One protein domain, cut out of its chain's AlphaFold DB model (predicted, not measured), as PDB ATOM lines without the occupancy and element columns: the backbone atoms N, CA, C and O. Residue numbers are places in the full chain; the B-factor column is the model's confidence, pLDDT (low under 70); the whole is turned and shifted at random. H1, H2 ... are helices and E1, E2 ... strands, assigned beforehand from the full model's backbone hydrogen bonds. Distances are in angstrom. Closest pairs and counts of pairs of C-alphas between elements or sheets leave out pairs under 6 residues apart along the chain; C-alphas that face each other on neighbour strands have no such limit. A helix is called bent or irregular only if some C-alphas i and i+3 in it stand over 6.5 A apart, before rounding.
ATOM      1  N   ASP A   4     195.198 170.822 153.029       76.38
ATOM      2  CA  ASP A   4     194.234 169.795 152.644       76.38
ATOM      3  C   ASP A   4     194.120 169.596 151.121       76.38
ATOM      4  O   ASP A   4     193.930 168.464 150.675       76.38
ATOM      5  N   TYR A   5     194.281 170.642 150.295       83.50
ATOM      6  CA  TYR A   5     194.087 170.507 148.840       83.50
ATOM      7  C   TYR A   5     195.231 169.741 148.167       83.50
ATOM      8  O   TYR A   5     194.992 168.864 147.334       83.50
ATOM      9  N   LYS A   6     196.475 169.979 148.599       84.81
ATOM     10  CA  LYS A   6     197.638 169.181 148.186       84.81
ATOM     11  C   LYS A   6     197.471 167.703 148.542       84.81
ATOM     12  O   LYS A   6     197.824 166.843 147.736       84.81
ATOM     13  N   GLN A   7     196.915 167.406 149.716       84.62
ATOM     14  CA  GLN A   7     196.650 166.030 150.140       84.62
ATOM     15  C   GLN A   7     195.531 165.381 149.310       84.62
ATOM     16  O   GLN A   7     195.666 164.222 148.928       84.62
ATOM     17  N   SER A   8     194.476 166.134 148.978       85.81
ATOM     18  CA  SER A   8     193.413 165.685 148.070       85.81
ATOM     19  C   SER A   8     193.963 165.357 146.677       85.81
ATOM     20  O   SER A   8     193.800 164.238 146.193       85.81
ATOM     21  N   CYS A   9     194.745 166.274 146.090       85.75
ATOM     22  CA  CYS A   9     195.428 166.056 144.811       85.75
ATOM     23  C   CYS A   9     196.296 164.791 144.843       85.75
ATOM     24  O   CYS A   9     196.279 164.003 143.901       85.75
ATOM     25  N   LYS A  10     197.040 164.580 145.937       85.62
ATOM     26  CA  LYS A  10     197.858 163.379 146.113       85.62
ATOM     27  C   LYS A  10     196.999 162.112 146.149       85.62
ATOM     28  O   LYS A  10     197.302 161.187 145.412       85.62
ATOM     29  N   SER A  11     195.915 162.098 146.925       85.00
ATOM     30  CA  SER A  11     195.004 160.948 147.021       85.00
ATOM     31  C   SER A  11     194.400 160.560 145.668       85.00
ATOM     32  O   SER A  11     194.299 159.377 145.357       85.00
ATOM     33  N   VAL A  12     194.012 161.547 144.856       85.44
ATOM     34  CA  VAL A  12     193.432 161.305 143.525       85.44
ATOM     35  C   VAL A  12     194.477 160.746 142.564       85.44
ATOM     36  O   VAL A  12     194.188 159.834 141.793       85.44
ATOM     37  N   VAL A  13     195.712 161.246 142.631       84.12
ATOM     38  CA  VAL A  13     196.829 160.685 141.864       84.12
ATOM     39  C   VAL A  13     197.168 159.264 142.326       84.12
ATOM     40  O   VAL A  13     197.372 158.402 141.473       84.12
ATOM     41  N   ASP A  14     197.197 158.998 143.635       81.50
ATOM     42  CA  ASP A  14     197.444 157.665 144.201       81.50
ATOM     43  C   ASP A  14     196.405 156.656 143.676       81.50
ATOM     44  O   ASP A  14     196.756 155.584 143.176       81.50
ATOM     45  N   GLU A  15     195.118 157.016 143.729       81.19
ATOM     46  CA  GLU A  15     194.024 156.198 143.199       81.19
ATOM     47  C   GLU A  15     194.130 156.012 141.680       81.19
ATOM     48  O   GLU A  15     194.014 154.889 141.180       81.19
ATOM     49  N   PHE A  16     194.418 157.085 140.942       79.38
ATOM     50  CA  PHE A  16     194.616 157.026 139.499       79.38
ATOM     51  C   PHE A  16     195.757 156.079 139.122       79.38
ATOM     52  O   PHE A  16     195.570 155.214 138.271       79.38
ATOM     53  N   LEU A  17     196.922 156.185 139.765       75.56
ATOM     54  CA  LEU A  17     198.067 155.315 139.493       75.56
ATOM     55  C   LEU A  17     197.768 153.856 139.863       75.56
ATOM     56  O   LEU A  17     198.144 152.952 139.111       75.56
ATOM     57  N   LYS A  18     197.048 153.620 140.962       73.81
ATOM     58  CA  LYS A  18     196.630 152.283 141.403       73.81
ATOM     59  C   LYS A  18     195.614 151.624 140.464       73.81
ATOM     60  O   LYS A  18     195.687 150.418 140.253       73.81
ATOM     61  N   ASN A  19     194.677 152.386 139.904       68.50
ATOM     62  CA  ASN A  19     193.652 151.854 138.998       68.50
ATOM     63  C   ASN A  19     194.178 151.737 137.559       68.50
ATOM     64  O   ASN A  19     193.900 150.775 136.841       68.50
ATOM     65  N   ALA A  20     194.994 152.701 137.132       62.25
ATOM     66  CA  ALA A  20     195.549 152.731 135.790       62.25
ATOM     67  C   ALA A  20     196.696 151.727 135.586       62.25
ATOM     68  O   ALA A  20     196.982 151.344 134.444       62.25
ATOM     69  N   THR A  21     197.341 151.272 136.667       62.03
ATOM     70  CA  THR A  21     198.499 150.374 136.612       62.03
ATOM     71  C   THR A  21     198.361 149.200 137.582       62.03
ATOM     72  O   THR A  21     197.739 149.290 138.626       62.03
ATOM     73  N   ARG A  22     198.991 148.063 137.268       57.69
ATOM     74  CA  ARG A  22     199.056 146.902 138.182       57.69
ATOM     75  C   ARG A  22     200.108 147.044 139.292       57.69
ATOM     76  O   ARG A  22     200.410 146.048 139.950       57.69
ATOM     77  N   PHE A  23     200.758 148.203 139.386       58.41
ATOM     78  CA  PHE A  23     201.921 148.436 140.234       58.41
ATOM     79  C   PHE A  23     201.513 149.278 141.439       58.41
ATOM     80  O   PHE A  23     200.816 150.277 141.298       58.41
ATOM     81  N   ASP A  24     201.954 148.859 142.621       56.44
ATOM     82  CA  ASP A  24     201.775 149.624 143.851       56.44
ATOM     83  C   ASP A  24     202.919 150.645 143.919       56.44
ATOM     84  O   ASP A  24     204.062 150.298 144.225       56.44
ATOM     85  N   PHE A  25     202.656 151.882 143.496       62.94
ATOM     86  CA  PHE A  25     203.647 152.960 143.530       62.94
ATOM     87  C   PHE A  25     203.625 153.617 144.906       62.94
ATOM     88  O   PHE A  25     203.014 154.659 145.102       62.94
ATOM     89  N   SER A  26     204.287 152.992 145.877       51.72
ATOM     90  CA  SER A  26     204.310 153.485 147.257       51.72
ATOM     91  C   SER A  26     205.188 154.729 147.468       51.72
ATOM     92  O   SER A  26     205.054 155.388 148.497       51.72
ATOM     93  N   GLU A  27     206.065 155.084 146.522       62.03
ATOM     94  CA  GLU A  27     206.984 156.224 146.653       62.03
ATOM     95  C   GLU A  27     207.177 156.946 145.308       62.03
ATOM     96  O   GLU A  27     207.912 156.483 144.436       62.03
ATOM     97  N   TYR A  28     206.516 158.094 145.133       72.44
ATOM     98  CA  TYR A  28     206.829 159.067 144.083       72.44
ATOM     99  C   TYR A  28     206.995 160.463 144.687       72.44
ATOM    100  O   TYR A  28     206.354 160.814 145.682       72.44
ATOM    101  N   GLU A  29     207.872 161.262 144.084       77.56
ATOM    102  CA  GLU A  29     208.143 162.627 144.529       77.56
ATOM    103  C   GLU A  29     207.293 163.618 143.725       77.56
ATOM    104  O   GLU A  29     207.301 163.597 142.491       77.56
ATOM    105  N   ILE A  30     206.551 164.474 144.436       81.88
ATOM    106  CA  ILE A  30     205.842 165.619 143.853       81.88
ATOM    107  C   ILE A  30     206.797 166.809 143.860       81.88
ATOM    108  O   ILE A  30     207.183 167.293 144.927       81.88
ATOM    109  N   LEU A  31     207.126 167.296 142.673       84.88
ATOM    110  CA  LEU A  31     208.016 168.422 142.424       84.88
ATOM    111  C   LEU A  31     207.209 169.637 141.956       84.88
ATOM    112  O   LEU A  31     206.136 169.488 141.372       84.88
ATOM    113  N   ASP A  32     207.725 170.833 142.239       86.00
ATOM    114  CA  ASP A  32     207.202 172.112 141.732       86.00
ATOM    115  C   ASP A  32     205.690 172.310 141.924       86.00
ATOM    116  O   ASP A  32     204.984 172.825 141.059       86.00
ATOM    117  N   TYR A  33     205.178 171.894 143.089       88.62
ATOM    118  CA  TYR A  33     203.760 172.023 143.408       88.62
ATOM    119  C   TYR A  33     203.328 173.483 143.489       88.62
ATOM    120  O   TYR A  33     203.743 174.217 144.387       88.62
ATOM    121  N   ASN A  34     202.432 173.862 142.586       90.56
ATOM    122  CA  ASN A  34     201.842 175.183 142.505       90.56
ATOM    123  C   ASN A  34     200.314 175.068 142.479       90.56
ATOM    124  O   ASN A  34     199.744 174.459 141.576       90.56
ATOM    125  N   GLU A  35     199.653 175.674 143.463       91.62
ATOM    126  CA  GLU A  35     198.195 175.762 143.547       91.62
ATOM    127  C   GLU A  35     197.732 177.212 143.400       91.62
ATOM    128  O   GLU A  35     198.348 178.137 143.932       91.62
ATOM    129  N   PHE A  36     196.630 177.432 142.686       91.44
ATOM    130  CA  PHE A  36     196.060 178.766 142.510       91.44
ATOM    131  C   PHE A  36     194.547 178.714 142.286       91.44
ATOM    132  O   PHE A  36     194.003 177.732 141.789       91.44
ATOM    133  N   LEU A  37     193.849 179.790 142.658       91.81
ATOM    134  CA  LEU A  37     192.443 179.994 142.298       91.81
ATOM    135  C   LEU A  37     192.374 180.761 140.986       91.81
ATOM    136  O   LEU A  37     192.915 181.862 140.880       91.81
ATOM    137  N   TYR A  38     191.665 180.205 140.012       93.25
ATOM    138  CA  TYR A  38     191.385 180.893 138.765       93.25
ATOM    139  C   TYR A  38     189.977 181.493 138.793       93.25
ATOM    140  O   TYR A  38     188.986 180.774 138.948       93.25
ATOM    141  N   PHE A  39     189.903 182.819 138.649       93.50
ATOM    142  CA  PHE A  39     188.664 183.595 138.683       93.50
ATOM    143  C   PHE A  39     188.187 183.936 137.274       93.50
ATOM    144  O   PHE A  39     188.931 184.505 136.470       93.50
ATOM    145  N   PHE A  40     186.918 183.662 137.001       94.38
ATOM    146  CA  PHE A  40     186.275 183.943 135.722       94.38
ATOM    147  C   PHE A  40     184.801 184.282 135.919       94.38
ATOM    148  O   PHE A  40     184.248 184.145 137.013       94.38
ATOM    149  N   LYS A  41     184.153 184.746 134.849       95.69
ATOM    150  CA  LYS A  41     182.717 185.017 134.863       95.69
ATOM    151  C   LYS A  41     181.977 184.030 133.977       95.69
ATOM    152  O   LYS A  41     182.474 183.619 132.932       95.69
ATOM    153  N   ILE A  42     180.766 183.683 134.389       95.75
ATOM    154  CA  ILE A  42     179.838 182.876 133.601       95.75
ATOM    155  C   ILE A  42     178.633 183.750 133.303       95.75
ATOM    156  O   ILE A  42     178.011 184.291 134.217       95.75
ATOM    157  N   LYS A  43     178.317 183.906 132.022       96.38
ATOM    158  CA  LYS A  43     177.094 184.560 131.576       96.38
ATOM    159  C   LYS A  43     176.080 183.481 131.230       96.38
ATOM    160  O   LYS A  43     176.389 182.603 130.429       96.38
ATOM    161  N   VAL A  44     174.892 183.568 131.817       96.88
ATOM    162  CA  VAL A  44     173.759 182.705 131.472       96.88
ATOM    163  C   VAL A  44     172.671 183.580 130.872       96.88
ATOM    164  O   VAL A  44     172.289 184.591 131.463       96.88
ATOM    165  N   ILE A  45     172.211 183.241 129.674       97.25
ATOM    166  CA  ILE A  45     171.086 183.903 129.019       97.25
ATOM    167  C   ILE A  45     169.943 182.902 128.986       97.25
ATOM    168  O   ILE A  45     170.035 181.889 128.310       97.25
ATOM    169  N   ASN A  46     168.869 183.182 129.712       97.19
ATOM    170  CA  ASN A  46     167.653 182.386 129.651       97.19
ATOM    171  C   ASN A  46     166.675 183.097 128.724       97.19
ATOM    172  O   ASN A  46     166.144 184.153 129.075       97.19
ATOM    173  N   GLU A  47     166.470 182.541 127.539       96.94
ATOM    174  CA  GLU A  47     165.481 183.028 126.588       96.94
ATOM    175  C   GLU A  47     164.105 182.452 126.915       96.94
ATOM    176  O   GLU A  47     163.961 181.255 127.173       96.94
ATOM    177  N   LEU A  48     163.103 183.326 126.943       96.75
ATOM    178  CA  LEU A  48     161.710 182.928 127.008       96.75
ATOM    179  C   LEU A  48     161.260 182.558 125.600       96.75
ATOM    180  O   LEU A  48     161.325 183.388 124.696       96.75
ATOM    181  N   ASP A  49     160.771 181.339 125.434       95.69
ATOM    182  CA  ASP A  49     160.278 180.845 124.154       95.69
ATOM    183  C   ASP A  49     158.889 180.223 124.310       95.69
ATOM    184  O   ASP A  49     158.478 179.848 125.411       95.69
ATOM    185  N   ILE A  50     158.147 180.118 123.211       94.50
ATOM    186  CA  ILE A  50     156.828 179.492 123.186       94.50
ATOM    187  C   ILE A  50     156.769 178.452 122.078       94.50
ATOM    188  O   ILE A  50     157.010 178.741 120.909       94.50
ATOM    189  N   GLU A  51     156.330 177.253 122.441       93.25
ATOM    190  CA  GLU A  51     156.150 176.153 121.506       93.25
ATOM    191  C   GLU A  51     154.712 175.632 121.552       93.25
ATOM    192  O   GLU A  51     154.130 175.440 122.621       93.25
ATOM    193  N   SER A  52     154.135 175.353 120.382       93.19
ATOM    194  CA  SER A  52     152.868 174.627 120.278       93.19
ATOM    195  C   SER A  52     153.135 173.154 119.989       93.19
ATOM    196  O   SER A  52     153.822 172.834 119.016       93.19
ATOM    197  N   LYS A  53     152.550 172.256 120.777       94.88
ATOM    198  CA  LYS A  53     152.539 170.811 120.497       94.88
ATOM    199  C   LYS A  53     151.123 170.361 120.216       94.88
ATOM    200  O   LYS A  53     150.194 170.923 120.788       94.88
ATOM    201  N   TYR A  54     150.960 169.342 119.381       93.69
ATOM    202  CA  TYR A  54     149.646 168.790 119.082       93.69
ATOM    203  C   TYR A  54     149.574 167.292 119.344       93.69
ATOM    204  O   TYR A  54     150.577 166.577 119.293       93.69
ATOM    205  N   LYS A  55     148.357 166.836 119.635       96.81
ATOM    206  CA  LYS A  55     147.975 165.429 119.693       96.81
ATOM    207  C   LYS A  55     146.720 165.239 118.850       96.81
ATOM    208  O   LYS A  55     145.813 166.056 118.935       96.81
ATOM    209  N   ILE A  56     146.656 164.139 118.111       96.56
ATOM    210  CA  ILE A  56     145.483 163.772 117.317       96.56
ATOM    211  C   ILE A  56     144.545 162.904 118.165       96.56
ATOM    212  O   ILE A  56     144.993 161.983 118.855       96.56
ATOM    213  N   LEU A  57     143.253 163.215 118.130       97.12
ATOM    214  CA  LEU A  57     142.160 162.425 118.695       97.12
ATOM    215  C   LEU A  57     141.263 161.902 117.568       97.12
ATOM    216  O   LEU A  57     141.053 162.596 116.574       97.12
ATOM    217  N   THR A  58     140.712 160.702 117.735       96.50
ATOM    218  CA  THR A  58     139.719 160.134 116.814       96.50
ATOM    219  C   THR A  58     138.350 160.764 117.053       96.50
ATOM    220  O   THR A  58     137.948 160.970 118.197       96.50
ATOM    221  N   GLY A  59     137.642 161.107 115.980       94.44
ATOM    222  CA  GLY A  59     136.340 161.765 116.032       94.44
ATOM    223  C   GLY A  59     136.390 163.278 116.235       94.44
ATOM    224  O   GLY A  59     137.444 163.919 116.171       94.44
ATOM    225  N   LEU A  60     135.205 163.862 116.432       94.06
ATOM    226  CA  LEU A  60     134.987 165.305 116.540       94.06
ATOM    227  C   LEU A  60     135.053 165.770 118.002       94.06
ATOM    228  O   LEU A  60     134.130 165.524 118.777       94.06
ATOM    229  N   HIS A  61     136.092 166.527 118.359       95.00
ATOM    230  CA  HIS A  61     136.275 167.054 119.717       95.00
ATOM    231  C   HIS A  61     136.244 168.582 119.726       95.00
ATOM    232  O   HIS A  61     137.009 169.230 119.023       95.00
ATOM    233  N   LYS A  62     135.372 169.173 120.552       92.00
ATOM    234  CA  LYS A  62     135.224 170.641 120.659       92.00
ATOM    235  C   LYS A  62     135.939 171.265 121.860       92.00
ATOM    236  O   LYS A  62     135.931 172.485 121.987       92.00
ATOM    237  N   GLY A  63     136.541 170.445 122.719       90.50
ATOM    238  CA  GLY A  63     137.136 170.904 123.971       90.50
ATOM    239  C   GLY A  63     136.108 171.357 125.007       90.50
ATOM    240  O   GLY A  63     134.908 171.088 124.892       90.50
ATOM    241  N   ASN A  64     136.603 172.023 126.046       91.75
ATOM    242  CA  ASN A  64     135.806 172.549 127.147       91.75
ATOM    243  C   ASN A  64     135.352 173.993 126.884       91.75
ATOM    244  O   ASN A  64     135.797 174.671 125.959       91.75
ATOM    245  N   SER A  65     134.476 174.503 127.755       84.19
ATOM    246  CA  SER A  65     134.099 175.920 127.750       84.19
ATOM    247  C   SER A  65     135.329 176.802 127.997       84.19
ATOM    248  O   SER A  65     135.856 176.819 129.106       84.19
ATOM    249  N   GLY A  66     135.751 177.555 126.979       85.38
ATOM    250  CA  GLY A  66     136.949 178.403 127.004       85.38
ATOM    251  C   GLY A  66     137.981 178.022 125.941       85.38
ATOM    252  O   GLY A  66     138.769 178.881 125.554       85.38
ATOM    253  N   ASP A  67     137.917 176.792 125.424       94.56
ATOM    254  CA  ASP A  67     138.755 176.317 124.324       94.56
ATOM    255  C   ASP A  67     138.336 176.903 122.976       94.56
ATOM    256  O   ASP A  67     137.181 177.287 122.754       94.56
ATOM    257  N   PHE A  68     139.293 176.978 122.052       95.69
ATOM    258  CA  PHE A  68     139.026 177.404 120.687       95.69
ATOM    259  C   PHE A  68     138.819 176.191 119.787       95.69
ATOM    260  O   PHE A  68     139.656 175.297 119.748       95.69
ATOM    261  N   PHE A  69     137.730 176.190 119.022       96.69
ATOM    262  CA  PHE A  69     137.396 175.126 118.082       96.69
ATOM    263  C   PHE A  69     137.360 175.653 116.646       96.69
ATOM    264  O   PHE A  69     136.768 176.701 116.376       96.69
ATOM    265  N   PHE A  70     137.954 174.896 115.729       97.06
ATOM    266  CA  PHE A  70     138.064 175.218 114.314       97.06
ATOM    267  C   PHE A  70     137.746 173.998 113.457       97.06
ATOM    268  O   PHE A  70     138.051 172.861 113.809       97.06
ATOM    269  N   THR A  71     137.196 174.265 112.279       95.12
ATOM    270  CA  THR A  71     137.049 173.295 111.182       95.12
ATOM    271  C   THR A  71     137.831 173.722 109.940       95.12
ATOM    272  O   THR A  71     137.747 173.079 108.901       95.12
ATOM    273  N   ASP A  72     138.556 174.839 110.038       94.38
ATOM    274  CA  ASP A  72     139.313 175.471 108.962       94.38
ATOM    275  C   ASP A  72     140.743 175.761 109.439       94.38
ATOM    276  O   ASP A  72     140.953 176.408 110.472       94.38
ATOM    277  N   GLU A  73     141.726 175.258 108.690       94.56
ATOM    278  CA  GLU A  73     143.142 175.322 109.068       94.56
ATOM    279  C   GLU A  73     143.683 176.758 109.030       94.56
ATOM    280  O   GLU A  73     144.522 177.140 109.849       94.56
ATOM    281  N   GLU A  74     143.212 177.582 108.090       96.75
ATOM    282  CA  GLU A  74     143.661 178.971 107.959       96.75
ATOM    283  C   GLU A  74     143.228 179.806 109.170       96.75
ATOM    284  O   GLU A  74     144.031 180.536 109.759       96.75
ATOM    285  N   SER A  75     141.982 179.632 109.606       95.94
ATOM    286  CA  SER A  75     141.421 180.270 110.793       95.94
ATOM    287  C   SER A  75     142.163 179.868 112.069       95.94
ATOM    288  O   SER A  75     142.498 180.742 112.878       95.94
ATOM    289  N   LEU A  76     142.482 178.573 112.225       95.94
ATOM    290  CA  LEU A  76     143.336 178.075 113.309       95.94
ATOM    291  C   LEU A  76     144.692 178.791 113.291       95.94
ATOM    292  O   LEU A  76     145.096 179.387 114.291       95.94
ATOM    293  N   ARG A  77     145.387 178.754 112.149       95.25
ATOM    294  CA  ARG A  77     146.738 179.309 111.984       95.25
ATOM    295  C   ARG A  77     146.775 180.794 112.326       95.25
ATOM    296  O   ARG A  77     147.643 181.244 113.078       95.25
ATOM    297  N   ASN A  78     145.802 181.550 111.821       96.00
ATOM    298  CA  ASN A  78     145.678 182.978 112.079       96.00
ATOM    299  C   ASN A  78     145.455 183.246 113.570       96.00
ATOM    300  O   ASN A  78     146.200 184.033 114.163       96.00
ATOM    301  N   LYS A  79     144.505 182.545 114.209       95.19
ATOM    302  CA  LYS A  79     144.229 182.719 115.641       95.19
ATOM    303  C   LYS A  79     145.426 182.332 116.510       95.19
ATOM    304  O   LYS A  79     145.792 183.114 117.389       95.19
ATOM    305  N   MET A  80     146.055 181.185 116.251       94.50
ATOM    306  CA  MET A  80     147.243 180.735 116.980       94.50
ATOM    307  C   MET A  80     148.388 181.734 116.841       94.50
ATOM    308  O   MET A  80     148.986 182.106 117.843       94.50
ATOM    309  N   SER A  81     148.667 182.241 115.636       93.62
ATOM    310  CA  SER A  81     149.766 183.196 115.427       93.62
ATOM    311  C   SER A  81     149.588 184.497 116.221       93.62
ATOM    312  O   SER A  81     150.561 185.044 116.740       93.62
ATOM    313  N   ILE A  82     148.349 184.981 116.349       93.25
ATOM    314  CA  ILE A  82     148.012 186.160 117.151       93.25
ATOM    315  C   ILE A  82     148.172 185.838 118.637       93.25
ATOM    316  O   ILE A  82     148.762 186.629 119.370       93.25
ATOM    317  N   TYR A  83     147.683 184.674 119.070       92.81
ATOM    318  CA  TYR A  83     147.734 184.259 120.470       92.81
ATOM    319  C   TYR A  83     149.174 184.051 120.951       92.81
ATOM    320  O   TYR A  83     149.573 184.634 121.952       92.81
ATOM    321  N   LEU A  84     149.991 183.323 120.183       93.06
ATOM    322  CA  LEU A  84     151.411 183.102 120.471       93.06
ATOM    323  C   LEU A  84     152.174 184.430 120.589       93.06
ATOM    324  O   LEU A  84     152.957 184.617 121.517       93.06
ATOM    325  N   LYS A  85     151.906 185.383 119.684       93.06
ATOM    326  CA  LYS A  85     152.503 186.727 119.732       93.06
ATOM    327  C   LYS A  85     152.042 187.545 120.934       93.06
ATOM    328  O   LYS A  85     152.829 188.341 121.437       93.06
ATOM    329  N   ALA A  86     150.792 187.413 121.364       92.75
ATOM    330  CA  ALA A  86     150.317 188.092 122.564       92.75
ATOM    331  C   ALA A  86     151.004 187.515 123.810       92.75
ATOM    332  O   ALA A  86     151.532 188.268 124.622       92.75
ATOM    333  N   GLU A  87     151.088 186.189 123.892       92.94
ATOM    334  CA  GLU A  87     151.586 185.470 125.062       92.94
ATOM    335  C   GLU A  87     153.099 185.643 125.275       92.94
ATOM    336  O   GLU A  87     153.543 185.859 126.403       92.94
ATOM    337  N   ILE A  88     153.900 185.642 124.199       91.75
ATOM    338  CA  ILE A  88     155.351 185.912 124.285       91.75
ATOM    339  C   ILE A  88     155.641 187.363 124.686       91.75
ATOM    340  O   ILE A  88     156.694 187.680 125.241       91.75
ATOM    341  N   ASN A  89     154.710 188.273 124.387       92.50
ATOM    342  CA  ASN A  89     154.839 189.685 124.714       92.50
ATOM    343  C   ASN A  89     154.229 190.056 126.065       92.50
ATOM    344  O   ASN A  89     154.464 191.182 126.508       92.50
ATOM    345  N   ASP A  90     153.521 189.142 126.734       93.06
ATOM    346  CA  ASP A  90     153.033 189.369 128.090       93.06
ATOM    347  C   ASP A  90     154.222 189.457 129.058       93.06
ATOM    348  O   ASP A  90     154.966 188.494 129.269       93.06
ATOM    349  N   SER A  91     154.406 190.634 129.664       91.88
ATOM    350  CA  SER A  91     155.483 190.880 130.624       91.88
ATOM    351  C   SER A  91     155.403 189.941 131.827       91.88
ATOM    352  O   SER A  91     156.443 189.557 132.357       91.88
ATOM    353  N   LYS A  92     154.204 189.465 132.193       94.38
ATOM    354  CA  LYS A  92     154.014 188.514 133.299       94.38
ATOM    355  C   LYS A  92     154.743 187.196 133.074       94.38
ATOM    356  O   LYS A  92     155.194 186.583 134.037       94.38
ATOM    357  N   ASN A  93     154.863 186.749 131.824       94.56
ATOM    358  CA  ASN A  93     155.554 185.503 131.496       94.56
ATOM    359  C   ASN A  93     157.077 185.662 131.642       94.56
ATOM    360  O   ASN A  93     157.752 184.752 132.128       94.56
ATOM    361  N   LEU A  94     157.613 186.841 131.313       95.12
ATOM    362  CA  LEU A  94     159.016 187.171 131.567       95.12
ATOM    363  C   LEU A  94     159.294 187.365 133.068       95.12
ATOM    364  O   LEU A  94     160.320 186.901 133.565       95.12
ATOM    365  N   ASP A  95     158.370 187.989 133.800       95.19
ATOM    366  CA  ASP A  95     158.451 188.145 135.256       95.19
ATOM    367  C   ASP A  95     158.388 186.792 135.978       95.19
ATOM    368  O   ASP A  95     159.154 186.553 136.913       95.19
ATOM    369  N   LEU A  96     157.540 185.871 135.505       95.69
ATOM    370  CA  LEU A  96     157.500 184.489 135.978       95.69
ATOM    371  C   LEU A  96     158.865 183.820 135.791       95.69
ATOM    372  O   LEU A  96     159.421 183.302 136.760       95.69
ATOM    373  N   LEU A  97     159.438 183.875 134.585       96.38
ATOM    374  CA  LEU A  97     160.767 183.316 134.322       96.38
ATOM    375  C   LEU A  97     161.826 183.920 135.256       96.38
ATOM    376  O   LEU A  97     162.621 183.192 135.851       96.38
ATOM    377  N   LYS A  98     161.803 185.244 135.435       96.31
ATOM    378  CA  LYS A  98     162.712 185.946 136.342       96.31
ATOM    379  C   LYS A  98     162.559 185.473 137.786       96.31
ATOM    380  O   LYS A  98     163.576 185.252 138.431       96.31
ATOM    381  N   SER A  99     161.331 185.295 138.277       96.12
ATOM    382  CA  SER A  99     161.072 184.810 139.639       96.12
ATOM    383  C   SER A  99     161.610 183.392 139.855       96.12
ATOM    384  O   SER A  99     162.336 183.162 140.817       96.12
ATOM    385  N   LEU A 100     161.385 182.480 138.901       96.69
ATOM    386  CA  LEU A 100     161.896 181.107 138.963       96.69
ATOM    387  C   LEU A 100     163.429 181.066 139.016       96.69
ATOM    388  O   LEU A 100     164.004 180.296 139.779       96.69
ATOM    389  N   ILE A 101     164.093 181.908 138.219       95.88
ATOM    390  CA  ILE A 101     165.557 182.035 138.217       95.88
ATOM    391  C   ILE A 101     166.050 182.690 139.508       95.88
ATOM    392  O   ILE A 101     167.085 182.300 140.045       95.88
ATOM    393  N   GLN A 102     165.337 183.701 140.003       94.69
ATOM    394  CA  GLN A 102     165.708 184.433 141.207       94.69
ATOM    395  C   GLN A 102     165.668 183.538 142.447       94.69
ATOM    396  O   GLN A 102     166.631 183.563 143.215       94.69
ATOM    397  N   ASP A 103     164.600 182.756 142.595       93.50
ATOM    398  CA  ASP A 103     164.421 181.780 143.674       93.50
ATOM    399  C   ASP A 103     165.370 180.583 143.514       93.50
ATOM    400  O   ASP A 103     165.789 179.963 144.494       93.50
ATOM    401  N   GLY A 104     165.732 180.274 142.268       89.50
ATOM    402  CA  GLY A 104     166.746 179.293 141.929       89.50
ATOM    403  C   GLY A 104     168.185 179.800 142.088       89.50
ATOM    404  O   GLY A 104     168.474 180.987 142.261       89.50
ATOM    405  N   GLY A 105     169.128 178.861 142.024       88.75
ATOM    406  CA  GLY A 105     170.566 179.129 142.072       88.75
ATOM    407  C   GLY A 105     171.217 179.203 140.689       88.75
ATOM    408  O   GLY A 105     170.563 179.385 139.656       88.75
ATOM    409  N   PHE A 106     172.538 179.021 140.667       92.31
ATOM    410  CA  PHE A 106     173.267 178.799 139.422       92.31
ATOM    411  C   PHE A 106     172.702 177.583 138.682       92.31
ATOM    412  O   PHE A 106     172.368 176.576 139.300       92.31
ATOM    413  N   ALA A 107     172.594 177.698 137.359       90.62
ATOM    414  CA  ALA A 107     172.089 176.639 136.495       90.62
ATOM    415  C   ALA A 107     170.705 176.086 136.893       90.62
ATOM    416  O   ALA A 107     170.442 174.889 136.759       90.62
ATOM    417  N   THR A 108     169.800 176.976 137.332       94.00
ATOM    418  CA  THR A 108     168.387 176.653 137.624       94.00
ATOM    419  C   THR A 108     167.756 175.818 136.504       94.00
ATOM    420  O   THR A 108     167.083 174.820 136.766       94.00
ATOM    421  N   PHE A 109     168.046 176.172 135.249       94.44
ATOM    422  CA  PHE A 109     167.711 175.369 134.080       94.44
ATOM    423  C   PHE A 109     168.990 174.902 133.389       94.44
ATOM    424  O   PHE A 109     169.697 175.692 132.775       94.44
ATOM    425  N   LYS A 110     169.298 173.604 133.460       92.75
ATOM    426  CA  LYS A 110     170.461 173.021 132.759       92.75
ATOM    427  C   LYS A 110     170.236 172.871 131.249       92.75
ATOM    428  O   LYS A 110     171.193 172.817 130.485       92.75
ATOM    429  N   LYS A 111     168.971 172.741 130.844       93.62
ATOM    430  CA  LYS A 111     168.480 172.561 129.472       93.62
ATOM    431  C   LYS A 111     167.097 173.197 129.357       93.62
ATOM    432  O   LYS A 111     166.515 173.559 130.383       93.62
ATOM    433  N   ASP A 112     166.570 173.232 128.138       94.62
ATOM    434  CA  ASP A 112     165.214 173.662 127.816       94.62
ATOM    435  C   ASP A 112     164.195 173.081 128.795       94.62
ATOM    436  O   ASP A 112     164.049 171.861 128.949       94.62
ATOM    437  N   LYS A 113     163.488 173.975 129.482       96.31
ATOM    438  CA  LYS A 113     162.530 173.607 130.517       96.31
ATOM    439  C   LYS A 113     161.176 174.209 130.202       96.31
ATOM    440  O   LYS A 113     161.049 175.420 130.086       96.31
ATOM    441  N   ASN A 114     160.157 173.354 130.130       96.19
ATOM    442  CA  ASN A 114     158.772 173.805 130.166       96.19
ATOM    443  C   ASN A 114     158.496 174.391 131.556       96.19
ATOM    444  O   ASN A 114     158.634 173.680 132.560       96.19
ATOM    445  N   ILE A 115     158.150 175.675 131.592       95.44
ATOM    446  CA  ILE A 115     157.845 176.410 132.820       95.44
ATOM    447  C   ILE A 115     156.341 176.589 133.032       95.44
ATOM    448  O   ILE A 115     155.919 176.791 134.169       95.44
ATOM    449  N   ARG A 116     155.527 176.507 131.969       94.94
ATOM    450  CA  ARG A 116     154.073 176.673 132.056       94.94
ATOM    451  C   ARG A 116     153.350 176.098 130.836       94.94
ATOM    452  O   ARG A 116     153.716 176.382 129.699       94.94
ATOM    453  N   GLU A 117     152.268 175.365 131.083       94.69
ATOM    454  CA  GLU A 117     151.236 175.064 130.082       94.69
ATOM    455  C   GLU A 117     150.213 176.205 130.059       94.69
ATOM    456  O   GLU A 117     149.777 176.678 131.114       94.69
ATOM    457  N   ILE A 118     149.885 176.691 128.864       92.38
ATOM    458  CA  ILE A 118     149.021 177.853 128.664       92.38
ATOM    459  C   ILE A 118     147.647 177.382 128.193       92.38
ATOM    460  O   ILE A 118     147.527 176.690 127.184       92.38
ATOM    461  N   GLU A 119     146.623 177.815 128.924       91.25
ATOM    462  CA  GLU A 119     145.217 177.701 128.536       91.25
ATOM    463  C   GLU A 119     144.776 178.975 127.786       91.25
ATOM    464  O   GLU A 119     145.290 180.065 128.082       91.25
ATOM    465  N   PRO A 120     143.818 178.888 126.846       93.12
ATOM    466  CA  PRO A 120     143.053 177.700 126.458       93.12
ATOM    467  C   PRO A 120     143.708 176.862 125.339       93.12
ATOM    468  O   PRO A 120     144.651 177.313 124.680       93.12
ATOM    469  N   LYS A 121     143.175 175.660 125.080       95.75
ATOM    470  CA  LYS A 121     143.630 174.757 124.002       95.75
ATOM    471  C   LYS A 121     142.922 175.042 122.679       95.75
ATOM    472  O   LYS A 121     141.837 175.625 122.638       95.75
ATOM    473  N   PHE A 122     143.540 174.616 121.576       97.12
ATOM    474  CA  PHE A 122     143.007 174.809 120.225       97.12
ATOM    475  C   PHE A 122     142.694 173.451 119.603       97.12
ATOM    476  O   PHE A 122     143.578 172.612 119.462       97.12
ATOM    477  N   TYR A 123     141.442 173.251 119.216       97.75
ATOM    478  CA  TYR A 123     140.929 172.038 118.598       97.75
ATOM    479  C   TYR A 123     140.671 172.318 117.126       97.75
ATOM    480  O   TYR A 123     139.905 173.222 116.794       97.75
ATOM    481  N   TYR A 124     141.291 171.546 116.245       97.62
ATOM    482  CA  TYR A 124     141.049 171.603 114.812       97.62
ATOM    483  C   TYR A 124     140.561 170.251 114.327       97.62
ATOM    484  O   TYR A 124     141.318 169.285 114.285       97.62
ATOM    485  N   SER A 125     139.280 170.184 113.983       97.25
ATOM    486  CA  SER A 125     138.692 168.969 113.439       97.25
ATOM    487  C   SER A 125     138.658 169.006 111.924       97.25
ATOM    488  O   SER A 125     138.156 169.958 111.326       97.25
ATOM    489  N   HIS A 126     139.112 167.920 111.310       96.44
ATOM    490  CA  HIS A 126     139.073 167.727 109.870       96.44
ATOM    491  C   HIS A 126     138.583 166.319 109.521       96.44
ATOM    492  O   HIS A 126     138.560 165.409 110.354       96.44
ATOM    493  N   ILE A 127     138.143 166.138 108.275       97.12
ATOM    494  CA  ILE A 127     137.782 164.811 107.766       97.12
ATOM    495  C   ILE A 127     139.018 163.907 107.752       97.12
ATOM    496  O   ILE A 127     140.137 164.355 107.462       97.12
ATOM    497  N   VAL A 228     144.567 168.541 118.643       97.56
ATOM    498  CA  VAL A 228     144.520 169.319 119.883       97.56
ATOM    499  C   VAL A 228     145.874 169.966 120.114       97.56
ATOM    500  O   VAL A 228     146.812 169.305 120.563       97.56
ATOM    501  N   TYR A 229     145.973 171.259 119.826       97.19
ATOM    502  CA  TYR A 229     147.164 172.059 120.073       97.19
ATOM    503  C   TYR A 229     147.157 172.610 121.497       97.19
ATOM    504  O   TYR A 229     146.205 173.252 121.945       97.19
ATOM    505  N   THR A 230     148.262 172.380 122.195       95.81
ATOM    506  CA  THR A 230     148.565 172.919 123.520       95.81
ATOM    507  C   THR A 230     149.805 173.800 123.419       95.81
ATOM    508  O   THR A 230     150.796 173.419 122.786       95.81
ATOM    509  N   ILE A 231     149.741 174.983 124.024       95.19
ATOM    510  CA  ILE A 231     150.825 175.962 124.010       95.19
ATOM    511  C   ILE A 231     151.626 175.834 125.304       95.19
ATOM    512  O   ILE A 231     151.068 175.749 126.398       95.19
ATOM    513  N   PHE A 232     152.946 175.839 125.172       95.69
ATOM    514  CA  PHE A 232     153.878 175.709 126.279       95.69
ATOM    515  C   PHE A 232     154.887 176.845 126.264       95.69
ATOM    516  O   PHE A 232     155.458 177.174 125.226       95.69
ATOM    517  N   LEU A 233     155.129 177.398 127.443       96.31
ATOM    518  CA  LEU A 233     156.160 178.389 127.692       96.31
ATOM    519  C   LEU A 233     157.440 177.671 128.127       96.31
ATOM    520  O   LEU A 233     157.422 176.834 129.037       96.31
ATOM    521  N   TYR A 234     158.550 178.016 127.492       96.56
ATOM    522  CA  TYR A 234     159.853 177.405 127.693       96.56
ATOM    523  C   TYR A 234     160.886 178.429 128.159       96.56
ATOM    524  O   TYR A 234     160.893 179.579 127.728       96.56
ATOM    525  N   ALA A 235     161.786 177.979 129.030       96.94
ATOM    526  CA  ALA A 235     163.036 178.654 129.342       96.94
ATOM    527  C   ALA A 235     164.173 177.926 128.620       96.94
ATOM    528  O   ALA A 235     164.380 176.734 128.869       96.94
ATOM    529  N   LYS A 236     164.895 178.629 127.745       97.00
ATOM    530  CA  LYS A 236     166.021 178.098 126.967       97.00
ATOM    531  C   LYS A 236     167.331 178.728 127.450       97.00
ATOM    532  O   LYS A 236     167.584 179.896 127.155       97.00
ATOM    533  N   PRO A 237     168.125 178.008 128.261       96.81
ATOM    534  CA  PRO A 237     169.343 178.540 128.854       96.81
ATOM    535  C   PRO A 237     170.542 178.390 127.907       96.81
ATOM    536  O   PRO A 237     170.836 177.297 127.426       96.81
ATOM    537  N   ASP A 238     171.285 179.474 127.714       95.38
ATOM    538  CA  ASP A 238     172.569 179.509 127.016       95.38
ATOM    539  C   ASP A 238     173.689 179.937 127.972       95.38
ATOM    540  O   ASP A 238     173.541 180.890 128.740       95.38
ATOM    541  N   TYR A 239     174.818 179.228 127.929       93.50
ATOM    542  CA  TYR A 239     175.926 179.385 128.869       93.50
ATOM    543  C   TYR A 239     177.190 179.826 128.139       93.50
ATOM    544  O   TYR A 239     177.699 179.124 127.271       93.50
ATOM    545  N   THR A 240     177.757 180.957 128.549       93.56
ATOM    546  CA  THR A 240     178.997 181.493 127.978       93.56
ATOM    547  C   THR A 240     180.040 181.739 129.066       93.56
ATOM    548  O   THR A 240     179.765 182.399 130.072       93.56
ATOM    549  N   LEU A 241     181.267 181.260 128.843       92.88
ATOM    550  CA  LEU A 241     182.425 181.575 129.683       92.88
ATOM    551  C   LEU A 241     183.052 182.907 129.263       92.88
ATOM    552  O   LEU A 241     183.323 183.138 128.087       92.88
ATOM    553  N   ILE A 242     183.325 183.766 130.240       93.12
ATOM    554  CA  ILE A 242     184.060 185.018 130.063       93.12
ATOM    555  C   ILE A 242     185.378 184.875 130.822       93.12
ATOM    556  O   ILE A 242     185.424 184.965 132.053       93.12
ATOM    557  N   LEU A 243     186.438 184.616 130.060       92.00
ATOM    558  CA  LEU A 243     187.792 184.383 130.553       92.00
ATOM    559  C   LEU A 243     188.635 185.662 130.457       92.00
ATOM    560  O   LEU A 243     188.309 186.583 129.710       92.00
ATOM    561  N   GLN A 244     189.727 185.714 131.214       89.75
ATOM    562  CA  GLN A 244     190.682 186.828 131.173       89.75
ATOM    563  C   GLN A 244     191.526 186.778 129.882       89.75
ATOM    564  O   GLN A 244     191.774 185.693 129.354       89.75
ATOM    565  N   GLU A 245     192.010 187.921 129.379       84.69
ATOM    566  CA  GLU A 245     192.738 187.994 128.093       84.69
ATOM    567  C   GLU A 245     193.983 187.090 128.043       84.69
ATOM    568  O   GLU A 245     194.230 186.437 127.033       84.69
ATOM    569  N   ASN A 246     194.723 186.979 129.151       86.19
ATOM    570  CA  ASN A 246     195.961 186.195 129.238       86.19
ATOM    571  C   ASN A 246     195.759 184.807 129.879       86.19
ATOM    572  O   ASN A 246     196.595 184.317 130.637       86.19
ATOM    573  N   THR A 247     194.600 184.193 129.645       88.50
ATOM    574  CA  THR A 247     194.297 182.867 130.200       88.50
ATOM    575  C   THR A 247     195.096 181.793 129.472       88.50
ATOM    576  O   THR A 247     195.025 181.698 128.246       88.50
ATOM    577  N   GLN A 248     195.809 180.968 130.237       88.00
ATOM    578  CA  GLN A 248     196.570 179.832 129.718       88.00
ATOM    579  C   GLN A 248     195.629 178.802 129.081       88.00
ATOM    580  O   GLN A 248     194.527 178.571 129.583       88.00
ATOM    581  N   ASP A 249     196.049 178.176 127.985       86.75
ATOM    582  CA  ASP A 249     195.151 177.348 127.170       86.75
ATOM    583  C   ASP A 249     194.608 176.129 127.921       86.75
ATOM    584  O   ASP A 249     193.413 175.855 127.825       86.75
ATOM    585  N   PHE A 250     195.414 175.496 128.781       84.19
ATOM    586  CA  PHE A 250     194.951 174.371 129.601       84.19
ATOM    587  C   PHE A 250     193.782 174.749 130.526       84.19
ATOM    588  O   PHE A 250     192.922 173.920 130.803       84.19
ATOM    589  N   ILE A 251     193.715 176.005 130.992       88.50
ATOM    590  CA  ILE A 251     192.609 176.491 131.831       88.50
ATOM    591  C   ILE A 251     191.344 176.616 130.982       88.50
ATOM    592  O   ILE A 251     190.268 176.204 131.414       88.50
ATOM    593  N   LYS A 252     191.462 177.161 129.763       87.25
ATOM    594  CA  LYS A 252     190.326 177.282 128.833       87.25
ATOM    595  C   LYS A 252     189.752 175.905 128.518       87.25
ATOM    596  O   LYS A 252     188.545 175.710 128.610       87.25
ATOM    597  N   GLU A 253     190.626 174.959 128.190       83.94
ATOM    598  CA  GLU A 253     190.260 173.588 127.848       83.94
ATOM    599  C   GLU A 253     189.638 172.846 129.038       83.94
ATOM    600  O   GLU A 253     188.589 172.224 128.877       83.94
ATOM    601  N   ALA A 254     190.212 172.962 130.243       84.62
ATOM    602  CA  ALA A 254     189.656 172.350 131.453       84.62
ATOM    603  C   ALA A 254     188.231 172.840 131.739       84.62
ATOM    604  O   ALA A 254     187.323 172.036 131.948       84.62
ATOM    605  N   LEU A 255     188.011 174.157 131.667       87.00
ATOM    606  CA  LEU A 255     186.698 174.758 131.907       87.00
ATOM    607  C   LEU A 255     185.682 174.462 130.792       87.00
ATOM    608  O   LEU A 255     184.481 174.443 131.053       87.00
ATOM    609  N   GLN A 256     186.128 174.235 129.556       80.38
ATOM    610  CA  GLN A 256     185.255 173.811 128.456       80.38
ATOM    611  C   GLN A 256     184.892 172.324 128.531       80.38
ATOM    612  O   GLN A 256     183.787 171.947 128.143       80.38
ATOM    613  N   LYS A 257     185.805 171.482 129.030       77.19
ATOM    614  CA  LYS A 257     185.558 170.053 129.260       77.19
ATOM    615  C   LYS A 257     184.508 169.846 130.347       77.19
ATOM    616  O   LYS A 257     183.675 168.945 130.235       77.19
ATOM    617  N   THR A 258     184.504 170.697 131.371       71.69
ATOM    618  CA  THR A 258     183.384 170.747 132.308       71.69
ATOM    619  C   THR A 258     182.148 171.291 131.622       71.69
ATOM    620  O   THR A 258     182.144 172.400 131.091       71.69
ATOM    621  N   LEU A 259     181.056 170.538 131.688       76.00
ATOM    622  CA  LEU A 259     179.739 171.058 131.344       76.00
ATOM    623  C   LEU A 259     179.486 172.320 132.186       76.00
ATOM    624  O   LEU A 259     179.373 172.221 133.404       76.00
ATOM    625  N   ILE A 260     179.414 173.498 131.548       84.62
ATOM    626  CA  ILE A 260     179.431 174.810 132.233       84.62
ATOM    627  C   ILE A 260     178.349 174.898 133.321       84.62
ATOM    628  O   ILE A 260     178.567 175.477 134.380       84.62
ATOM    629  N   TYR A 261     177.197 174.269 133.105       83.94
ATOM    630  CA  TYR A 261     176.082 174.228 134.055       83.94
ATOM    631  C   TYR A 261     176.307 173.340 135.299       83.94
ATOM    632  O   TYR A 261     175.439 173.296 136.163       83.94
ATOM    633  N   ASN A 262     177.430 172.623 135.407       86.88
ATOM    634  CA  ASN A 262     177.844 171.860 136.597       86.88
ATOM    635  C   ASN A 262     179.014 172.531 137.344       86.88
ATOM    636  O   ASN A 262     179.640 171.923 138.210       86.88
ATOM    637  N   MET A 263     179.356 173.773 136.992       87.75
ATOM    638  CA  MET A 263     180.542 174.456 137.515       87.75
ATOM    639  C   MET A 263     180.495 174.703 139.039       87.75
ATOM    640  O   MET A 263     181.533 174.887 139.671       87.75
ATOM    641  N   ASP A 264     179.311 174.662 139.652       86.62
ATOM    642  CA  ASP A 264     179.096 174.760 141.103       86.62
ATOM    643  C   ASP A 264     179.683 173.575 141.888       86.62
ATOM    644  O   ASP A 264     180.012 173.709 143.071       86.62
ATOM    645  N   SER A 265     179.851 172.436 141.212       86.31
ATOM    646  CA  SER A 265     180.502 171.240 141.752       86.31
ATOM    647  C   SER A 265     182.031 171.385 141.761       86.31
ATOM    648  O   SER A 265     182.700 170.912 142.672       86.31
ATOM    649  N   PHE A 266     182.589 172.114 140.790       84.69
ATOM    650  CA  PHE A 266     184.036 172.298 140.636       84.69
ATOM    651  C   PHE A 266     184.566 173.518 141.393       84.69
ATOM    652  O   PHE A 266     185.702 173.521 141.855       84.69
ATOM    653  N   GLY A 267     183.777 174.578 141.527       86.25
ATOM    654  CA  GLY A 267     184.241 175.857 142.057       86.25
ATOM    655  C   GLY A 267     183.283 176.485 143.050       86.25
ATOM    656  O   GLY A 267     182.245 175.934 143.401       86.25
ATOM    657  N   SER A 268     183.643 177.667 143.535       90.94
ATOM    658  CA  SER A 268     182.675 178.563 144.172       90.94
ATOM    659  C   SER A 268     181.982 179.389 143.095       90.94
ATOM    660  O   SER A 268     182.646 179.833 142.163       90.94
ATOM    661  N   ILE A 269     180.673 179.600 143.227       93.69
ATOM    662  CA  ILE A 269     179.885 180.402 142.291       93.69
ATOM    663  C   ILE A 269     179.028 181.395 143.064       93.69
ATOM    664  O   ILE A 269     178.351 181.034 144.027       93.69
ATOM    665  N   LYS A 270     179.029 182.651 142.614       94.81
ATOM    666  CA  LYS A 270     178.236 183.732 143.194       94.81
ATOM    667  C   LYS A 270     177.560 184.549 142.099       94.81
ATOM    668  O   LYS A 270     178.222 185.063 141.201       94.81
ATOM    669  N   ARG A 271     176.238 184.712 142.186       95.94
ATOM    670  CA  ARG A 271     175.479 185.582 141.273       95.94
ATOM    671  C   ARG A 271     175.856 187.044 141.538       95.94
ATOM    672  O   ARG A 271     175.747 187.512 142.670       95.94
ATOM    673  N   LEU A 272     176.298 187.753 140.503       95.56
ATOM    674  CA  LEU A 272     176.600 189.186 140.548       95.56
ATOM    675  C   LEU A 272     175.401 190.018 140.104       95.56
ATOM    676  O   LEU A 272     175.036 190.984 140.769       95.56
ATOM    677  N   THR A 273     174.799 189.657 138.970       96.06
ATOM    678  CA  THR A 273     173.684 190.404 138.385       96.06
ATOM    679  C   THR A 273     172.603 189.472 137.859       96.06
ATOM    680  O   THR A 273     172.876 188.348 137.436       96.06
ATOM    681  N   LEU A 274     171.371 189.978 137.886       96.19
ATOM    682  CA  LEU A 274     170.181 189.382 137.294       96.19
ATOM    683  C   LEU A 274     169.394 190.517 136.639       96.19
ATOM    684  O   LEU A 274     168.836 191.368 137.335       96.19
ATOM    685  N   THR A 275     169.379 190.566 135.312       95.31
ATOM    686  CA  THR A 275     168.687 191.615 134.554       95.31
ATOM    687  C   THR A 275     167.706 191.009 133.562       95.31
ATOM    688  O   THR A 275     167.921 189.922 133.035       95.31
ATOM    689  N   SER A 276     166.603 191.710 133.319       94.56
ATOM    690  CA  SER A 276     165.585 191.331 132.339       94.56
ATOM    691  C   SER A 276     165.656 192.259 131.131       94.56
ATOM    692  O   SER A 276     165.817 193.468 131.285       94.56
ATOM    693  N   ASP A 277     165.539 191.692 129.936       92.81
ATOM    694  CA  ASP A 277     165.488 192.408 128.664       92.81
ATOM    695  C   ASP A 277     164.140 192.131 127.994       92.81
ATOM    696  O   ASP A 277     163.917 191.069 127.411       92.81
ATOM    697  N   GLU A 278     163.210 193.082 128.105       90.56
ATOM    698  CA  GLU A 278     161.854 192.926 127.569       90.56
ATOM    699  C   GLU A 278     161.801 192.903 126.042       90.56
ATOM    700  O   GLU A 278     160.838 192.383 125.472       90.56
ATOM    701  N   ARG A 279     162.811 193.467 125.370       90.44
ATOM    702  CA  ARG A 279     162.860 193.518 123.909       90.44
ATOM    703  C   ARG A 279     163.304 192.179 123.343       90.44
ATOM    704  O   ARG A 279     162.726 191.732 122.358       90.44
ATOM    705  N   THR A 280     164.324 191.567 123.942       91.81
ATOM    706  CA  THR A 280     164.823 190.256 123.502       91.81
ATOM    707  C   THR A 280     164.158 189.084 124.217       91.81
ATOM    708  O   THR A 280     164.460 187.950 123.879       91.81
ATOM    709  N   LYS A 281     163.259 189.342 125.179       95.50
ATOM    710  CA  LYS A 281     162.579 188.322 125.999       95.50
ATOM    711  C   LYS A 281     163.567 187.407 126.728       95.50
ATOM    712  O   LYS A 281     163.366 186.203 126.835       95.50
ATOM    713  N   GLN A 282     164.647 187.992 127.245       96.38
ATOM    714  CA  GLN A 282     165.734 187.252 127.887       96.38
ATOM    715  C   GLN A 282     165.970 187.710 129.324       96.38
ATOM    716  O   GLN A 282     165.945 188.904 129.631       96.38
ATOM    717  N   ILE A 283     166.298 186.757 130.192       97.12
ATOM    718  CA  ILE A 283     166.853 187.004 131.522       97.12
ATOM    719  C   ILE A 283     168.354 186.728 131.476       97.12
ATOM    720  O   ILE A 283     168.789 185.623 131.157       97.12
ATOM    721  N   LYS A 284     169.152 187.750 131.775       97.19
ATOM    722  CA  LYS A 284     170.614 187.713 131.726       97.19
ATOM    723  C   LYS A 284     171.160 187.643 133.144       97.19
ATOM    724  O   LYS A 284     170.897 188.513 133.973       97.19
ATOM    725  N   GLU A 285     171.963 186.626 133.395       96.56
ATOM    726  CA  GLU A 285     172.639 186.404 134.663       96.56
ATOM    727  C   GLU A 285     174.145 186.485 134.455       96.56
ATOM    728  O   GLU A 285     174.681 185.961 133.474       96.56
ATOM    729  N   VAL A 286     174.841 187.125 135.390       96.75
ATOM    730  CA  VAL A 286     176.303 187.084 135.437       96.75
ATOM    731  C   VAL A 286     176.717 186.529 136.781       96.75
ATOM    732  O   VAL A 286     176.333 187.053 137.825       96.75
ATOM    733  N   TYR A 287     177.525 185.483 136.739       96.25
ATOM    734  CA  TYR A 287     178.104 184.837 137.898       96.25
ATOM    735  C   TYR A 287     179.606 185.076 137.932       96.25
ATOM    736  O   TYR A 287     180.271 185.046 136.898       96.25
ATOM    737  N   GLU A 288     180.132 185.294 139.127       96.19
ATOM    738  CA  GLU A 288     181.551 185.180 139.429       96.19
ATOM    739  C   GLU A 288     181.827 183.757 139.897       96.19
ATOM    740  O   GLU A 288     181.112 183.233 140.754       96.19
ATOM    741  N   SER A 289     182.841 183.131 139.310       94.25
ATOM    742  CA  SER A 289     183.260 181.776 139.637       94.25
ATOM    743  C   SER A 289     184.745 181.747 139.962       94.25
ATOM    744  O   SER A 289     185.539 182.465 139.348       94.25
ATOM    745  N   ALA A 290     185.117 180.898 140.917       93.06
ATOM    746  CA  ALA A 290     186.506 180.608 141.237       93.06
ATOM    747  C   ALA A 290     186.706 179.099 141.356       93.06
ATOM    748  O   ALA A 290     186.058 178.451 142.184       93.06
ATOM    749  N   VAL A 291     187.609 178.559 140.541       92.38
ATOM    750  CA  VAL A 291     187.952 177.131 140.511       92.38
ATOM    751  C   VAL A 291     189.413 176.971 140.935       92.38
ATOM    752  O   VAL A 291     190.268 177.705 140.430       92.38
ATOM    753  N   PRO A 292     189.724 176.059 141.872       92.81
ATOM    754  CA  PRO A 292     191.102 175.762 142.230       92.81
ATOM    755  C   PRO A 292     191.773 174.935 141.135       92.81
ATOM    756  O   PRO A 292     191.166 174.027 140.572       92.81
ATOM    757  N   PHE A 293     193.034 175.243 140.862       92.62
ATOM    758  CA  PHE A 293     193.923 174.487 139.992       92.62
ATOM    759  C   PHE A 293     195.184 174.117 140.768       92.62
ATOM    760  O   PHE A 293     195.656 174.887 141.607       92.62
ATOM    761  N   ALA A 294     195.735 172.947 140.470       92.25
ATOM    762  CA  ALA A 294     197.041 172.511 140.935       92.25
ATOM    763  C   ALA A 294     197.863 172.016 139.747       92.25
ATOM    764  O   ALA A 294     197.400 171.194 138.959       92.25
ATOM    765  N   THR A 295     199.090 172.510 139.638       91.19
ATOM    766  CA  THR A 295     200.079 172.085 138.649       91.19
ATOM    767  C   THR A 295     201.311 171.586 139.383       91.19
ATOM    768  O   THR A 295     201.817 172.287 140.259       91.19
ATOM    769  N   PHE A 296     201.785 170.391 139.060       90.06
ATOM    770  CA  PHE A 296     202.979 169.814 139.677       90.06
ATOM    771  C   PHE A 296     203.583 168.739 138.790       90.06
ATOM    772  O   PHE A 296     202.896 168.163 137.954       90.06
ATOM    773  N   SER A 297     204.851 168.427 139.003       86.75
ATOM    774  CA  SER A 297     205.529 167.331 138.320       86.75
ATOM    775  C   SER A 297     205.593 166.103 139.218       86.75
ATOM    776  O   SER A 297     205.813 166.214 140.424       86.75
ATOM    777  N   ILE A 298     205.445 164.913 138.642       83.69
ATOM    778  CA  ILE A 298     205.730 163.651 139.331       83.69
ATOM    779  C   ILE A 298     206.966 163.019 138.714       83.69
ATOM    780  O   ILE A 298     207.012 162.798 137.499       83.69
ATOM    781  N   ARG A 299     207.943 162.674 139.561       77.88
ATOM    782  CA  ARG A 299     209.122 161.909 139.153       77.88
ATOM    783  C   ARG A 299     208.948 160.425 139.468       77.88
ATOM    784  O   ARG A 299     208.855 160.034 140.628       77.88
ATOM    785  N   LEU A 300     208.950 159.605 138.419       70.56
ATOM    786  CA  LEU A 300     208.903 158.141 138.478       70.56
ATOM    787  C   LEU A 300     209.977 157.567 137.544       70.56
ATOM    788  O   LEU A 300     209.951 157.839 136.341       70.56
ATOM    789  N   ASN A 301     210.903 156.771 138.095       63.47
ATOM    790  CA  ASN A 301     211.963 156.054 137.366       63.47
ATOM    791  C   ASN A 301     212.685 156.930 136.313       63.47
ATOM    792  O   ASN A 301     212.669 156.608 135.126       63.47
ATOM    793  N   ASP A 302     213.255 158.061 136.750       65.75
ATOM    794  CA  ASP A 302     213.984 159.063 135.940       65.75
ATOM    795  C   ASP A 302     213.155 159.864 134.923       65.75
ATOM    796  O   ASP A 302     213.700 160.651 134.148       65.75
ATOM    797  N   SER A 303     211.829 159.720 134.935       66.25
ATOM    798  CA  SER A 303     210.936 160.512 134.097       66.25
ATOM    799  C   SER A 303     210.107 161.495 134.911       66.25
ATOM    800  O   SER A 303     209.484 161.121 135.902       66.25
ATOM    801  N   GLU A 304     210.096 162.747 134.464       77.44
ATOM    802  CA  GLU A 304     209.272 163.813 135.020       77.44
ATOM    803  C   GLU A 304     208.056 164.025 134.116       77.44
ATOM    804  O   GLU A 304     208.206 164.146 132.897       77.44
ATOM    805  N   ASN A 305     206.854 163.985 134.691       80.56
ATOM    806  CA  ASN A 305     205.607 164.175 133.951       80.56
ATOM    807  C   ASN A 305     204.747 165.212 134.681       80.56
ATOM    808  O   ASN A 305     204.557 165.112 135.895       80.56
ATOM    809  N   ASN A 306     204.240 166.192 133.934       84.62
ATOM    810  CA  ASN A 306     203.473 167.308 134.480       84.62
ATOM    811  C   ASN A 306     202.011 166.900 134.664       84.62
ATOM    812  O   ASN A 306     201.385 166.385 133.743       84.62
ATOM    813  N   PHE A 307     201.473 167.174 135.840       86.06
ATOM    814  CA  PHE A 307     200.086 166.956 136.209       86.06
ATOM    815  C   PHE A 307     199.366 168.286 136.342       86.06
ATOM    816  O   PHE A 307     199.894 169.246 136.911       86.06
ATOM    817  N   ILE A 308     198.132 168.311 135.849       88.12
ATOM    818  CA  ILE A 308     197.205 169.424 136.013       88.12
ATOM    819  C   ILE A 308     195.919 168.860 136.603       88.12
ATOM    820  O   ILE A 308     195.240 168.042 135.980       88.12
ATOM    821  N   LEU A 309     195.593 169.300 137.815       90.69
ATOM    822  CA  LEU A 309     194.354 168.975 138.510       90.69
ATOM    823  C   LEU A 309     193.538 170.243 138.734       90.69
ATOM    824  O   LEU A 309     194.087 171.343 138.827       90.69
ATOM    825  N   TYR A 310     192.223 170.097 138.839       89.88
ATOM    826  CA  TYR A 310     191.323 171.227 139.034       89.88
ATOM    827  C   TYR A 310     190.035 170.821 139.751       89.88
ATOM    828  O   TYR A 310     189.656 169.655 139.767       89.88
ATOM    829  N   GLY A 311     189.343 171.799 140.325       89.31
ATOM    830  CA  GLY A 311     188.068 171.586 141.001       89.31
ATOM    831  C   GLY A 311     188.199 171.326 142.503       89.31
ATOM    832  O   GLY A 311     189.247 170.928 142.997       89.31
ATOM    833  N   ARG A 312     187.129 171.582 143.260       85.56
ATOM    834  CA  ARG A 312     187.109 171.470 144.728       85.56
ATOM    835  C   ARG A 312     187.516 170.077 145.212       85.56
ATOM    836  O   ARG A 312     188.331 169.979 146.125       85.56
ATOM    837  N   ASP A 313     187.000 169.046 144.549       83.56
ATOM    838  CA  ASP A 313     187.282 167.636 144.837       83.56
ATOM    839  C   ASP A 313     188.431 167.068 143.977       83.56
ATOM    840  O   ASP A 313     188.551 165.860 143.844       83.56
ATOM    841  N   ALA A 314     189.285 167.942 143.423       85.69
ATOM    842  CA  ALA A 314     190.483 167.638 142.637       85.69
ATOM    843  C   ALA A 314     190.295 166.539 141.568       85.69
ATOM    844  O   ALA A 314     190.513 165.361 141.809       85.69
ATOM    845  N   GLU A 315     190.001 166.920 140.330       86.56
ATOM    846  CA  GLU A 315     189.963 165.997 139.194       86.56
ATOM    847  C   GLU A 315     191.196 166.152 138.303       86.56
ATOM    848  O   GLU A 315     191.706 167.258 138.107       86.56
ATOM    849  N   ILE A 316     191.671 165.044 137.726       85.50
ATOM    850  CA  ILE A 316     192.794 165.057 136.781       85.50
ATOM    851  C   ILE A 316     192.310 165.604 135.437       85.50
ATOM    852  O   ILE A 316     191.509 164.978 134.739       85.50
ATOM    853  N   PHE A 317     192.828 166.774 135.064       83.12
ATOM    854  CA  PHE A 317     192.662 167.325 133.724       83.12
ATOM    855  C   PHE A 317     193.704 166.749 132.757       83.12
ATOM    856  O   PHE A 317     193.337 166.333 131.659       83.12
ATOM    857  N   ASP A 318     194.969 166.703 133.187       82.06
ATOM    858  CA  ASP A 318     196.100 166.181 132.418       82.06
ATOM    859  C   ASP A 318     197.057 165.400 133.336       82.06
ATOM    860  O   ASP A 318     197.437 165.885 134.404       82.06
ATOM    861  N   ALA A 319     197.429 164.186 132.920       77.81
ATOM    862  CA  ALA A 319     198.354 163.287 133.620       77.81
ATOM    863  C   ALA A 319     199.751 163.220 132.966       77.81
ATOM    864  O   ALA A 319     200.557 162.341 133.293       77.81
TER     865      ALA A 319
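AT A GLANCE: This is residues 4 to 127 and 228 to 319 of the 635 residues of the protein "CR-type domain-containing protein" of Helicobacter ganmani (UniProt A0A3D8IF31). A long, narrow, twisted sheet makes the length of this domain, with the strand E1 running along most of it. Towards one end E6, E7 and E8 form the sheet, with H1 over one face; towards the other, E4, E3 and the short E2 extend it, with H2 over the opposite face, while between these ends the sheet curls round H3 and H5. The printed part has 216 residues with five named helices and eight named strands, in the order H1 E1 E2 H2 H3 E3 E4 H4 H5 E5 E6 E7 E8; the class is mixed, helices and strands. The sheet is branched and mixed, E2 and E3 being parallel and the other neighbour pairs antiparallel. The whole is extended, a rod spanning 82 by 39 by 26 A, with a radius of gyration of the C-alphas of 26.1 A.

IN THESE COORDINATES: E1, residues 29 to 58, is the longest strand, 73.9 A from C-alpha 29 at (208.143, 162.627, 144.529) to C-alpha 58 at (139.719, 160.134, 116.814); it bends by 91 degrees at residue 32. E6, residues 282 to 300, measures 53.1 A, and E4, residues 228 to 242, 43.7 A. E3, residues 113 to 127, measures 34.7 A and bends by 86 degrees at residue 116. E5 is residues 268 to 277, 27.0 A, and E7 is residues 303 to 310, 22.9 A. E2, residues 68 to 70, and E8, residues 315 to 318, are short. H1, residues 4 to 20, begins at C-alpha 4 at (194.234, 169.795, 152.644) and measures 24.0 A; H2, residues 73 to 89, measures 24.2 A. H3 is residues 91 to 103, 18.2 A, H4 residues 249 to 257, and H5 residues 260 to 266. H5 is irregular: C-alphas 261 and 264 are 7.7 A apart.

HOW THE PARTS SIT: E4 lies on one side of E1, antiparallel to it, with N 47 and O 236 2.9 A apart, within hydrogen-bond range. E6 lies on the other side of E1, also antiparallel, with N 38 and O 291 at 2.9 A. E6 has staggered pairing on its other side: with E5 over residues 282 to 290, where N 284 and O 275 are 2.8 A apart, and with E7 over residues 293 to 300, where N 307 and O 296 are 2.7 A apart. E7 pairs with the edge strand E8, N 315 and O 310 at 2.8 A. E5, E6, E7 and E8 form a meander, each strand the antiparallel neighbour of the one before, joined as hairpins. E3 is antiparallel to E4, N 233 and O 116 at 2.8 A, and parallel to E2, N 70 and O 123 at 2.8 A. E2, H2, H3 and E3 make a strand-helix-strand unit, two parallel neighbour strands with helices between, and its crossover is right-handed. H2 is on the sheet over E3 and E4 at a height of 8.6 A; its closest C-alphas to E3 are those of Leu 76 and Tyr 124, 7.0 A. H1 is on the opposite face, at a height of 8.2 A. H3 and H5 are on the same face as H1; the closest C-alphas of H3 and E6 are those of Lys 98 and Ile 283, 6.4 A. H4 is at the sheet's level. Every O i to N i+4 pair is within hydrogen-bond range in H1, H2, H3 and H4; in H5 0 of 3 are, beside 3 of 4 O i to N i+3 pairs.

THE WHOLE: The two C-alphas farthest apart are those of Thr 71 and Asp 302, 82.1 A. Residues 128 to 227 are not printed, and C-alphas 127 and 228 across this cut, between E3 and E4, are 14.6 A apart. Of the links that are printed whole, none is long. The mean pLDDT of the printed part is 89.3; residues 19 to 27 and 301 to 303 are under 70.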